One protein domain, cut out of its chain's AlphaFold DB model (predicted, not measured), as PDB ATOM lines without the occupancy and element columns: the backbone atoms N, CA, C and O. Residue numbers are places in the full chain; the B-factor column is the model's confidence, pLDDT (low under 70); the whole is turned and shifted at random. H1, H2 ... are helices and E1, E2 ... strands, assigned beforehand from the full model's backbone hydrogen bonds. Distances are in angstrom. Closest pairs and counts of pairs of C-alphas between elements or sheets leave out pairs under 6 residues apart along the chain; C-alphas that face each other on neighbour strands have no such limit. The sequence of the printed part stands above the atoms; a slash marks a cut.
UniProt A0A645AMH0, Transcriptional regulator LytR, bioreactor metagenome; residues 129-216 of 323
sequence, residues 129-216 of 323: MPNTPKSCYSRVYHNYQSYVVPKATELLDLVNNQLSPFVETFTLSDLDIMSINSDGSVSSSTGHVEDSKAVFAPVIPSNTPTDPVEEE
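This is residues 129 to 216 of the 323 residues of the protein "Transcriptional regulator LytR" of bioreactor metagenome (UniProt A0A645AMH0). With little regular structure, a long two-stranded hairpin, E1 and E2, has a short one, E3 and E4, beside it through E3; H1 extends one end, and long loops make much of the rest. The 88 printed residues hold E1, E2, H1, E3 and E4 in that order, class mixed, with only 32 in named elements; both sheets are antiparallel. The whole is loose, radius of gyration of the C-alphas 15.4 A, spanning 52 by 29 by 19 A.

E1, residues 131 to 137, begins at C-alpha (-42.977, -14.923, 18.277) and measures 18.8 A; E2, residues 144 to 150, 18.4 A. H1 is residues 152 to 163, 14.8 A; E3 178 to 180, 7.0 A; E4 186 to 188, 7.1 A, ending at C-alpha (-32.036, -19.686, 26.884).

In the hairpin E1 and E2, N 134 and O 147 are 2.8 A apart, within hydrogen-bond range; in E3 and E4, N 179 and O 187, 2.8 A. The closest C-alphas of E2 and E3, Val 149 and Ser 179, are 6.1 A apart. Every O i to N i+4 pair in H1 is within hydrogen-bond range.

The printed part has no cut. The link H1 to E3 is long; residues 162 to 167 stand free. Residues 165 to 167 and 212 to 216 have pLDDT under 70.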
ATOM      1  N   MET A 129     -48.981 -15.553  21.541       93.88
ATOM      2  CA  MET A 129     -47.616 -15.414  22.044       93.88
ATOM      3  C   MET A 129     -46.746 -14.661  21.020       93.88
ATOM      4  O   MET A 129     -46.670 -15.092  19.859       93.88
ATOM      5  N   PRO A 130     -46.071 -13.569  21.418       94.62
ATOM      6  CA  PRO A 130     -45.204 -12.826  20.521       94.62
ATOM      7  C   PRO A 130     -44.041 -13.721  20.110       94.62
ATOM      8  O   PRO A 130     -43.329 -14.277  20.948       94.62
ATOM      9  N   ASN A 131     -43.866 -13.899  18.806       93.88
ATOM     10  CA  ASN A 131     -42.977 -14.923  18.277       93.88
ATOM     11  C   ASN A 131     -42.212 -14.458  17.038       93.88
ATOM     12  O   ASN A 131     -42.440 -13.378  16.490       93.88
ATOM     13  N   THR A 132     -41.234 -15.257  16.630       92.19
ATOM     14  CA  THR A 132     -40.476 -15.071  15.396       92.19
ATOM     15  C   THR A 132     -40.157 -16.440  14.798       92.19
ATOM     16  O   THR A 132     -39.672 -17.312  15.525       92.19
ATOM     17  N   PRO A 133     -40.386 -16.651  13.490       91.75
ATOM     18  CA  PRO A 133     -39.958 -17.872  12.830       91.75
ATOM     19  C   PRO A 133     -38.429 -17.914  12.752       91.75
ATOM     20  O   PRO A 133     -37.763 -16.913  12.463       91.75
ATOM     21  N   LYS A 134     -37.857 -19.080  13.028       92.56
ATOM     22  CA  LYS A 134     -36.424 -19.352  12.958       92.56
ATOM     23  C   LYS A 134     -36.201 -20.741  12.388       92.56
ATOM     24  O   LYS A 134     -36.971 -21.654  12.648       92.56
ATOM     25  N   SER A 135     -35.091 -20.913  11.688       91.62
ATOM     26  CA  SER A 135     -34.635 -22.232  11.261       91.62
ATOM     27  C   SER A 135     -33.512 -22.694  12.183       91.62
ATOM     28  O   SER A 135     -32.562 -21.947  12.420       91.62
ATOM     29  N   CYS A 136     -33.597 -23.924  12.684       91.00
ATOM     30  CA  CYS A 136     -32.543 -24.544  13.487       91.00
ATOM     31  C   CYS A 136     -32.029 -25.797  12.790       91.00
ATOM     32  O   CYS A 136     -32.814 -26.646  12.372       91.00
ATOM     33  N   TYR A 137     -30.710 -25.951  12.684       91.06
ATOM     34  CA  TYR A 137     -30.139 -27.170  12.123       91.06
ATOM     35  C   TYR A 137     -30.320 -28.348  13.088       91.06
ATOM     36  O   TYR A 137     -29.856 -28.310  14.230       91.06
ATOM     37  N   SER A 138     -30.946 -29.422  12.613       90.38
ATOM     38  CA  SER A 138     -31.062 -30.671  13.357       90.38
ATOM     39  C   SER A 138     -29.854 -31.564  13.102       90.38
ATOM     40  O   SER A 138     -29.594 -31.996  11.982       90.38
ATOM     41  N   ARG A 139     -29.153 -31.934  14.178       88.31
ATOM     42  CA  ARG A 139     -28.094 -32.958  14.139       88.31
ATOM     43  C   ARG A 139     -28.628 -34.369  13.883       88.31
ATOM     44  O   ARG A 139     -27.836 -35.238  13.540       88.31
ATOM     45  N   VAL A 140     -29.926 -34.596  14.097       89.00
ATOM     46  CA  VAL A 140     -30.579 -35.905  13.931       89.00
ATOM     47  C   VAL A 140     -31.041 -36.094  12.491       89.00
ATOM     48  O   VAL A 140     -30.792 -37.136  11.896       89.00
ATOM     49  N   TYR A 141     -31.683 -35.073  11.922       89.62
ATOM     50  CA  TYR A 141     -32.223 -35.117  10.559       89.62
ATOM     51  C   TYR A 141     -31.255 -34.563   9.507       89.62
ATOM     52  O   TYR A 141     -31.480 -34.715   8.310       89.62
ATOM     53  N   HIS A 142     -30.151 -33.956   9.950       89.56
ATOM     54  CA  HIS A 142     -29.093 -33.393   9.114       89.56
ATOM     55  C   HIS A 142     -29.551 -32.290   8.141       89.56
ATOM     56  O   HIS A 142     -28.931 -32.072   7.098       89.56
ATOM     57  N   ASN A 143     -30.599 -31.556   8.506       90.56
ATOM     58  CA  ASN A 143     -31.209 -30.465   7.748       90.56
ATOM     59  C   ASN A 143     -31.750 -29.374   8.691       90.56
ATOM     60  O   ASN A 143     -31.796 -29.554   9.912       90.56
ATOM     61  N   TYR A 144     -32.142 -28.230   8.131       90.69
ATOM     62  CA  TYR A 144     -32.836 -27.196   8.892       90.69
ATOM     63  C   TYR A 144     -34.283 -27.602   9.178       90.69
ATOM     64  O   TYR A 144     -34.973 -28.162   8.329       90.69
ATOM     65  N   GLN A 145     -34.712 -27.308  10.397       92.12
ATOM     66  CA  GLN A 145     -36.054 -27.526  10.914       92.12
ATOM     67  C   GLN A 145     -36.689 -26.177  11.230       92.12
ATOM     68  O   GLN A 145     -35.992 -25.256  11.668       92.12
ATOM     69  N   SER A 146     -37.997 -26.068  11.009       91.50
ATOM     70  CA  SER A 146     -38.754 -24.859  11.328       91.50
ATOM     71  C   SER A 146     -39.037 -24.792  12.828       91.50
ATOM     72  O   SER A 146     -39.514 -25.752  13.427       91.50
ATOM     73  N   TYR A 147     -38.728 -23.652  13.437       91.50
ATOM     74  CA  TYR A 147     -39.011 -23.333  14.828       91.50
ATOM     75  C   TYR A 147     -39.761 -22.007  14.912       91.50
ATOM     76  O   TYR A 147     -39.487 -21.057  14.180       91.50
ATOM     77  N   VAL A 148     -40.652 -21.911  15.891       92.06
ATOM     78  CA  VAL A 148     -41.245 -20.649  16.326       92.06
ATOM     79  C   VAL A 148     -40.658 -20.340  17.695       92.06
ATOM     80  O   VAL A 148     -40.926 -21.058  18.655       92.06
ATOM     81  N   VAL A 149     -39.820 -19.306  17.782       94.31
ATOM     82  CA  VAL A 149     -39.229 -18.884  19.060       94.31
ATOM     83  C   VAL A 149     -40.011 -17.709  19.640       94.31
ATOM     84  O   VAL A 149     -40.388 -16.808  18.880       94.31
ATOM     85  N   PRO A 150     -40.263 -17.668  20.959       95.56
ATOM     86  CA  PRO A 150     -40.869 -16.501  21.578       95.56
ATOM     87  C   PRO A 150     -39.934 -15.292  21.503       95.56
ATOM     88  O   PRO A 150     -38.712 -15.408  21.622       95.56
ATOM     89  N   LYS A 151     -40.504 -14.099  21.356       95.50
ATOM     90  CA  LYS A 151     -39.754 -12.857  21.536       95.50
ATOM     91  C   LYS A 151     -39.676 -12.552  23.027       95.50
ATOM     92  O   LYS A 151     -40.636 -12.054  23.604       95.50
ATOM     93  N   ALA A 152     -38.538 -12.866  23.639       94.44
ATOM     94  CA  ALA A 152     -38.406 -12.940  25.093       94.44
ATOM     95  C   ALA A 152     -38.896 -11.692  25.852       94.44
ATOM     96  O   ALA A 152     -39.661 -11.824  26.800       94.44
ATOM     97  N   THR A 153     -38.511 -10.487  25.416       94.38
ATOM     98  CA  THR A 153     -38.944  -9.236  26.066       94.38
ATOM     99  C   THR A 153     -40.445  -8.994  25.913       94.38
ATOM    100  O   THR A 153     -41.111  -8.718  26.901       94.38
ATOM    101  N   GLU A 154     -40.994  -9.161  24.705       95.69
ATOM    102  CA  GLU A 154     -42.436  -8.985  24.467       95.69
ATOM    103  C   GLU A 154     -43.257 -10.026  25.253       95.69
ATOM    104  O   GLU A 154     -44.322  -9.711  25.776       95.69
ATOM    105  N   LEU A 155     -42.758 -11.265  25.374       95.00
ATOM    106  CA  LEU A 155     -43.404 -12.301  26.179       95.00
ATOM    107  C   LEU A 155     -43.347 -11.968  27.674       95.00
ATOM    108  O   LEU A 155     -44.343 -12.148  28.367       95.00
ATOM    109  N   LEU A 156     -42.216 -11.462  28.170       94.12
ATOM    110  CA  LEU A 156     -42.099 -11.018  29.557       94.12
ATOM    111  C   LEU A 156     -43.092  -9.891  29.872       94.12
ATOM    112  O   LEU A 156     -43.759  -9.932  30.905       94.12
ATOM    113  N   ASP A 157     -43.217  -8.919  28.968       93.12
ATOM    114  CA  ASP A 157     -44.182  -7.828  29.104       93.12
ATOM    115  C   ASP A 157     -45.619  -8.361  29.118       93.12
ATOM    116  O   ASP A 157     -46.423  -7.940  29.948       93.12
ATOM    117  N   LEU A 158     -45.942  -9.322  28.252       93.19
ATOM    118  CA  LEU A 158     -47.252  -9.972  28.235       93.19
ATOM    119  C   LEU A 158     -47.527 -10.719  29.550       93.19
ATOM    120  O   LEU A 158     -48.608 -10.579  30.120       93.19
ATOM    121  N   VAL A 159     -46.553 -11.467  30.077       92.00
ATOM    122  CA  VAL A 159     -46.694 -12.179  31.358       92.00
ATOM    123  C   VAL A 159     -46.961 -11.198  32.495       92.00
ATOM    124  O   VAL A 159     -47.940 -11.360  33.220       92.00
ATOM    125  N   ASN A 160     -46.138 -10.159  32.624       91.31
ATOM    126  CA  ASN A 160     -46.228  -9.211  33.732       91.31
ATOM    127  C   ASN A 160     -47.467  -8.311  33.682       91.31
ATOM    128  O   ASN A 160     -47.929  -7.877  34.732       91.31
ATOM    129  N   ASN A 161     -47.997  -8.016  32.492       89.38
ATOM    130  CA  ASN A 161     -49.099  -7.062  32.347       89.38
ATOM    131  C   ASN A 161     -50.461  -7.709  32.066       89.38
ATOM    132  O   ASN A 161     -51.474  -7.040  32.249       89.38
ATOM    133  N   GLN A 162     -50.508  -8.962  31.598       87.62
ATOM    134  CA  GLN A 162     -51.763  -9.594  31.166       87.62
ATOM    135  C   GLN A 162     -52.039 -10.971  31.779       87.62
ATOM    136  O   GLN A 162     -53.204 -11.321  31.944       87.62
ATOM    137  N   LEU A 163     -51.011 -11.765  32.103       86.31
ATOM    138  CA  LEU A 163     -51.209 -13.147  32.573       86.31
ATOM    139  C   LEU A 163     -50.941 -13.347  34.061       86.31
ATOM    140  O   LEU A 163     -51.511 -14.264  34.645       86.31
ATOM    141  N   SER A 164     -50.069 -12.543  34.667       77.00
ATOM    142  CA  SER A 164     -49.735 -12.656  36.082       77.00
ATOM    143  C   SER A 164     -50.674 -11.788  36.922       77.00
ATOM    144  O   SER A 164     -50.522 -10.568  36.941       77.00
ATOM    145  N   PRO A 165     -51.616 -12.382  37.675       67.12
ATOM    146  CA  PRO A 165     -52.326 -11.668  38.732       67.12
ATOM    147  C   PRO A 165     -51.459 -11.474  39.992       67.12
ATOM    148  O   PRO A 165     -51.946 -10.947  40.991       67.12
ATOM    149  N   PHE A 166     -50.208 -11.953  39.999       61.88
ATOM    150  CA  PHE A 166     -49.370 -12.004  41.195       61.88
ATOM    151  C   PHE A 166     -48.594 -10.702  41.417       61.88
ATOM    152  O   PHE A 166     -48.183 -10.020  40.485       61.88
ATOM    153  N   VAL A 167     -48.368 -10.390  42.695       64.62
ATOM    154  CA  VAL A 167     -47.690  -9.176  43.187       64.62
ATOM    155  C   VAL A 167     -46.226  -9.091  42.726       64.62
ATOM    156  O   VAL A 167     -45.639  -8.010  42.725       64.62
ATOM    157  N   GLU A 168     -45.628 -10.219  42.340       78.69
ATOM    158  CA  GLU A 168     -44.224 -10.303  41.957       78.69
ATOM    159  C   GLU A 168     -44.041 -10.142  40.447       78.69
ATOM    160  O   GLU A 168     -44.678 -10.808  39.632       78.69
ATOM    161  N   THR A 169     -43.140  -9.232  40.085       87.00
ATOM    162  CA  THR A 169     -42.743  -8.989  38.701       87.00
ATOM    163  C   THR A 169     -41.748 -10.057  38.265       87.00
ATOM    164  O   THR A 169     -40.673 -10.178  38.851       87.00
ATOM    165  N   PHE A 170     -42.083 -10.786  37.205       90.62
ATOM    166  CA  PHE A 170     -41.179 -11.730  36.566       90.62
ATOM    167  C   PHE A 170     -40.023 -10.993  35.893       90.62
ATOM    168  O   PHE A 170     -40.166  -9.883  35.368       90.62
ATOM    169  N   THR A 171     -38.882 -11.661  35.849       92.69
ATOM    170  CA  THR A 171     -37.697 -11.281  35.088       92.69
ATOM    171  C   THR A 171     -37.438 -12.298  33.978       92.69
ATOM    172  O   THR A 171     -37.999 -13.392  33.966       92.69
ATOM    173  N   LEU A 172     -36.552 -11.972  33.029       91.94
ATOM    174  CA  LEU A 172     -36.194 -12.914  31.960       91.94
ATOM    175  C   LEU A 172     -35.596 -14.223  32.490       91.94
ATOM    176  O   LEU A 172     -35.788 -15.255  31.863       91.94
ATOM    177  N   SER A 173     -34.892 -14.197  33.624       92.31
ATOM    178  CA  SER A 173     -34.327 -15.409  34.227       92.31
ATOM    179  C   SER A 173     -35.374 -16.335  34.842       92.31
ATOM    180  O   SER A 173     -35.064 -17.499  35.076       92.31
ATOM    181  N   ASP A 174     -36.591 -15.844  35.083       91.88
ATOM    182  CA  ASP A 174     -37.701 -16.655  35.597       91.88
ATOM    183  C   ASP A 174     -38.441 -17.392  34.473       91.88
ATOM    184  O   ASP A 174     -39.224 -18.306  34.728       91.88
ATOM    185  N   LEU A 175     -38.198 -16.999  33.218       91.50
ATOM    186  CA  LEU A 175     -38.789 -17.608  32.035       91.50
ATOM    187  C   LEU A 175     -37.709 -18.404  31.300       91.50
ATOM    188  O   LEU A 175     -36.672 -17.852  30.953       91.50
ATOM    189  N   ASP A 176     -37.941 -19.684  31.018       93.75
ATOM    190  CA  ASP A 176     -37.029 -20.505  30.211       93.75
ATOM    191  C   ASP A 176     -37.363 -20.371  28.718       93.75
ATOM    192  O   ASP A 176     -38.139 -21.143  28.154       93.75
ATOM    193  N   ILE A 177     -36.843 -19.313  28.084       94.50
ATOM    194  CA  ILE A 177     -37.185 -18.931  26.710       94.50
ATOM    195  C   ILE A 177     -36.025 -19.246  25.775       94.50
ATOM    196  O   ILE A 177     -34.981 -18.593  25.809       94.50
ATOM    197  N   MET A 178     -36.254 -20.198  24.872       94.19
ATOM    198  CA  MET A 178     -35.304 -20.554  23.823       94.19
ATOM    199  C   MET A 178     -35.155 -19.437  22.778       94.19
ATOM    200  O   MET A 178     -36.140 -18.908  22.262       94.19
ATOM    201  N   SER A 179     -33.917 -19.166  22.370       94.94
ATOM    202  CA  SER A 179     -33.579 -18.336  21.212       94.94
ATOM    203  C   SER A 179     -32.549 -19.022  20.314       94.94
ATOM    204  O   SER A 179     -31.734 -19.816  20.779       94.94
ATOM    205  N   ILE A 180     -32.546 -18.666  19.026       95.31
ATOM    206  CA  ILE A 180     -31.545 -19.124  18.051       95.31
ATOM    207  C   ILE A 180     -30.673 -17.932  17.650       95.31
ATOM    208  O   ILE A 180     -31.178 -16.928  17.133       95.31
ATOM    209  N   ASN A 181     -29.372 -18.053  17.903       94.56
ATOM    210  CA  ASN A 181     -28.360 -17.041  17.622       94.56
ATOM    211  C   ASN A 181     -28.034 -16.978  16.124       94.56
ATOM    212  O   ASN A 181     -28.340 -17.885  15.352       94.56
ATOM    213  N   SER A 182     -27.369 -15.903  15.695       92.19
ATOM    214  CA  SER A 182     -27.001 -15.703  14.284       92.19
ATOM    215  C   SER A 182     -26.036 -16.757  13.734       92.19
ATOM    216  O   SER A 182     -25.973 -16.942  12.524       92.19
ATOM    217  N   ASP A 183     -25.275 -17.429  14.599       92.75
ATOM    218  CA  ASP A 183     -24.370 -18.526  14.239       92.75
ATOM    219  C   ASP A 183     -25.051 -19.909  14.266       92.75
ATOM    220  O   ASP A 183     -24.398 -20.927  14.038       92.75
ATOM    221  N   GLY A 184     -26.358 -19.957  14.548       92.50
ATOM    222  CA  GLY A 184     -27.147 -21.182  14.642       92.50
ATOM    223  C   GLY A 184     -27.047 -21.912  15.983       92.50
ATOM    224  O   GLY A 184     -27.674 -22.960  16.131       92.50
ATOM    225  N   SER A 185     -26.287 -21.393  16.956       94.88
ATOM    226  CA  SER A 185     -26.323 -21.904  18.329       94.88
ATOM    227  C   SER A 185     -27.639 -21.543  19.027       94.88
ATOM    228  O   SER A 185     -28.302 -20.559  18.695       94.88
ATOM    229  N   VAL A 186     -28.025 -22.353  20.007       95.38
ATOM    230  CA  VAL A 186     -29.224 -22.175  20.829       95.38
ATOM    231  C   VAL A 186     -28.837 -21.548  22.164       95.38
ATOM    232  O   VAL A 186     -27.788 -21.841  22.738       95.38
ATOM    233  N   SER A 187     -29.693 -20.678  22.679       95.56
ATOM    234  CA  SER A 187     -29.565 -20.091  24.013       95.56
ATOM    235  C   SER A 187     -30.906 -20.107  24.733       95.56
ATOM    236  O   SER A 187     -31.945 -20.268  24.096       95.56
ATOM    237  N   SER A 188     -30.863 -19.938  26.051       95.81
ATOM    238  CA  SER A 188     -32.036 -19.686  26.884       95.81
ATOM    239  C   SER A 188     -31.832 -18.405  27.687       95.81
ATOM    240  O   SER A 188     -30.701 -18.080  28.062       95.81
ATOM    241  N   SER A 189     -32.919 -17.702  27.997       95.56
ATOM    242  CA  SER A 189     -32.934 -16.585  28.946       95.56
ATOM    243  C   SER A 189     -32.504 -16.963  30.368       95.56
ATOM    244  O   SER A 189     -32.029 -16.092  31.096       95.56
ATOM    245  N   THR A 190     -32.571 -18.241  30.754       94.31
ATOM    246  CA  THR A 190     -32.023 -18.739  32.034       94.31
ATOM    247  C   THR A 190     -30.505 -18.947  31.987       94.31
ATOM    248  O   THR A 190     -29.860 -19.151  33.016       94.31
ATOM    249  N   GLY A 191     -29.914 -18.928  30.789       93.19
ATOM    250  CA  GLY A 191     -28.527 -19.318  30.546       93.19
ATOM    251  C   GLY A 191     -28.293 -20.834  30.528       93.19
ATOM    252  O   GLY A 191     -27.161 -21.259  30.292       93.19
ATOM    253  N   HIS A 192     -29.329 -21.652  30.739       94.06
ATOM    254  CA  HIS A 192     -29.247 -23.108  30.675       94.06
ATOM    255  C   HIS A 192     -29.935 -23.648  29.419       94.06
ATOM    256  O   HIS A 192     -31.064 -23.291  29.116       94.06
ATOM    257  N   VAL A 193     -29.252 -24.520  28.677       94.44
ATOM    258  CA  VAL A 193     -29.829 -25.236  27.533       94.44
ATOM    259  C   VAL A 193     -29.638 -26.724  27.779       94.44
ATOM    260  O   VAL A 193     -28.500 -27.177  27.922       94.44
ATOM    261  N   GLU A 194     -30.742 -27.473  27.788       90.94
ATOM    262  CA  GLU A 194     -30.756 -28.914  28.082       90.94
ATOM    263  C   GLU A 194     -29.844 -29.709  27.132       90.94
ATOM    264  O   GLU A 194     -29.038 -30.545  27.551       90.94
ATOM    265  N   ASP A 195     -29.886 -29.395  25.833       90.94
ATOM    266  CA  ASP A 195     -28.903 -29.914  24.882       90.94
ATOM    267  C   ASP A 195     -27.640 -29.044  24.882       90.94
ATOM    268  O   ASP A 195     -27.471 -28.128  24.075       90.94
ATOM    269  N   SER A 196     -26.700 -29.392  25.757       92.50
ATOM    270  CA  SER A 196     -25.383 -28.742  25.845       92.50
ATOM    271  C   SER A 196     -24.574 -28.726  24.539       92.50
ATOM    272  O   SER A 196     -23.626 -27.957  24.431       92.50
ATOM    273  N   LYS A 197     -24.900 -29.540  23.523       92.38
ATOM    274  CA  LYS A 197     -24.250 -29.451  22.202       92.38
ATOM    275  C   LYS A 197     -24.875 -28.369  21.328       92.38
ATOM    276  O   LYS A 197     -24.233 -27.922  20.383       92.38
ATOM    277  N   ALA A 198     -26.115 -27.973  21.608       92.62
ATOM    278  CA  ALA A 198     -26.828 -26.929  20.882       92.62
ATOM    279  C   ALA A 198     -26.314 -25.522  21.210       92.62
ATOM    280  O   ALA A 198     -26.479 -24.632  20.388       92.62
ATOM    281  N   VAL A 199     -25.641 -25.327  22.350       94.88
ATOM    282  CA  VAL A 199     -25.049 -24.025  22.731       94.88
ATOM    283  C   VAL A 199     -23.868 -23.607  21.853       94.88
ATOM    284  O   VAL A 199     -23.410 -22.472  21.928       94.88
ATOM    285  N   PHE A 200     -23.362 -24.518  21.022       94.25
ATOM    286  CA  PHE A 200     -22.313 -24.244  20.050       94.25
ATOM    287  C   PHE A 200     -22.897 -24.224  18.641       94.25
ATOM    288  O   PHE A 200     -23.830 -24.970  18.334       94.25
ATOM    289  N   ALA A 201     -22.306 -23.403  17.771       92.81
ATOM    290  CA  ALA A 201     -22.676 -23.358  16.363       92.81
ATOM    291  C   ALA A 201     -22.616 -24.772  15.740       92.81
ATOM    292  O   ALA A 201     -21.623 -25.490  15.929       92.81
ATOM    293  N   PRO A 202     -23.660 -25.205  15.013       90.62
ATOM    294  CA  PRO A 202     -23.687 -26.525  14.406       90.62
ATOM    295  C   PRO A 202     -22.634 -26.648  13.298       90.62
ATOM    296  O   PRO A 202     -22.403 -25.728  12.515       90.62
ATOM    297  N   VAL A 203     -22.024 -27.829  13.184       89.00
ATOM    298  CA  VAL A 203     -21.178 -28.169  12.033       89.00
ATOM    299  C   VAL A 203     -22.085 -28.630  10.898       89.00
ATOM    300  O   VAL A 203     -22.604 -29.746  10.933       89.00
ATOM    301  N   ILE A 204     -22.289 -27.763   9.908       87.25
ATOM    302  CA  ILE A 204     -23.225 -27.995   8.804       87.25
ATOM    303  C   ILE A 204     -22.458 -28.493   7.563       87.25
ATOM    304  O   ILE A 204     -21.503 -27.837   7.134       87.25
ATOM    305  N   PRO A 205     -22.847 -29.631   6.957       83.50
ATOM    306  CA  PRO A 205     -22.292 -30.082   5.680       83.50
ATOM    307  C   PRO A 205     -22.510 -29.057   4.556       83.50
ATOM    308  O   PRO A 205     -23.589 -28.490   4.425       83.50
ATOM    309  N   SER A 206     -21.519 -28.866   3.677       75.81
ATOM    310  CA  SER A 206     -21.536 -27.819   2.635       75.81
ATOM    311  C   SER A 206     -22.682 -27.905   1.611       75.81
ATOM    312  O   SER A 206     -22.878 -26.956   0.862       75.81
ATOM    313  N   ASN A 207     -23.430 -29.013   1.575       77.56
ATOM    314  CA  ASN A 207     -24.549 -29.235   0.651       77.56
ATOM    315  C   ASN A 207     -25.919 -29.246   1.349       77.56
ATOM    316  O   ASN A 207     -26.901 -29.663   0.739       77.56
ATOM    317  N   THR A 208     -26.005 -28.858   2.623       76.88
ATOM    318  CA  THR A 208     -27.288 -28.780   3.328       76.88
ATOM    319  C   THR A 208     -28.079 -27.564   2.827       76.88
ATOM    320  O   THR A 208     -27.586 -26.443   2.969       76.88
ATOM    321  N   PRO A 209     -29.295 -27.747   2.275       76.75
ATOM    322  CA  PRO A 209     -30.189 -26.633   1.964       76.75
ATOM    323  C   PRO A 209     -30.479 -25.818   3.226       76.75
ATOM    324  O   PRO A 209     -30.723 -26.394   4.284       76.75
ATOM    325  N   THR A 210     -30.413 -24.491   3.127       70.44
ATOM    326  CA  THR A 210     -30.672 -23.576   4.252       70.44
ATOM    327  C   THR A 210     -32.151 -23.390   4.541       70.44
ATOM    328  O   THR A 210     -32.510 -22.998   5.652       70.44
ATOM    329  N   ASP A 211     -32.992 -23.681   3.556       72.38
ATOM    330  CA  ASP A 211     -34.433 -23.645   3.727       72.38
ATOM    331  C   ASP A 211     -34.840 -24.842   4.595       72.38
ATOM    332  O   ASP A 211     -34.350 -25.963   4.375       72.38
ATOM    333  N   PRO A 212     -35.666 -24.625   5.631       65.00
ATOM    334  CA  PRO A 212     -36.184 -25.727   6.416       65.00
ATOM    335  C   PRO A 212     -36.952 -26.670   5.491       65.00
ATOM    336  O   PRO A 212     -37.575 -26.235   4.524       65.00
ATOM    337  N   VAL A 213     -36.896 -27.974   5.767       59.09
ATOM    338  CA  VAL A 213     -37.747 -28.908   5.025       59.09
ATOM    339  C   VAL A 213     -39.190 -28.568   5.371       59.09
ATOM    340  O   VAL A 213     -39.599 -28.716   6.520       59.09
ATOM    341  N   GLU A 214     -39.928 -28.065   4.387       54.22
ATOM    342  CA  GLU A 214     -41.356 -27.822   4.528       54.22
ATOM    343  C   GLU A 214     -42.047 -29.168   4.767       54.22
ATOM    344  O   GLU A 214     -42.006 -30.064   3.920       54.22
ATOM    345  N   GLU A 215     -42.659 -29.344   5.937       47.81
ATOM    346  CA  GLU A 215     -43.611 -30.433   6.145       47.81
ATOM    347  C   GLU A 215     -44.844 -30.151   5.287       47.81
ATOM    348  O   GLU A 215     -45.653 -29.342   5.714       47.81
ATOM    349  N   GLU A 216     -44.953 -30.740   4.086       39.09
ATOM    350  CA  GLU A 216     -46.116 -30.648   3.168       39.09
ATOM    351  C   GLU A 216     -46.935 -29.343   3.290       39.09
ATOM    352  O   GLU A 216     -48.161 -29.330   3.374       39.09
TER     353      GLU A 216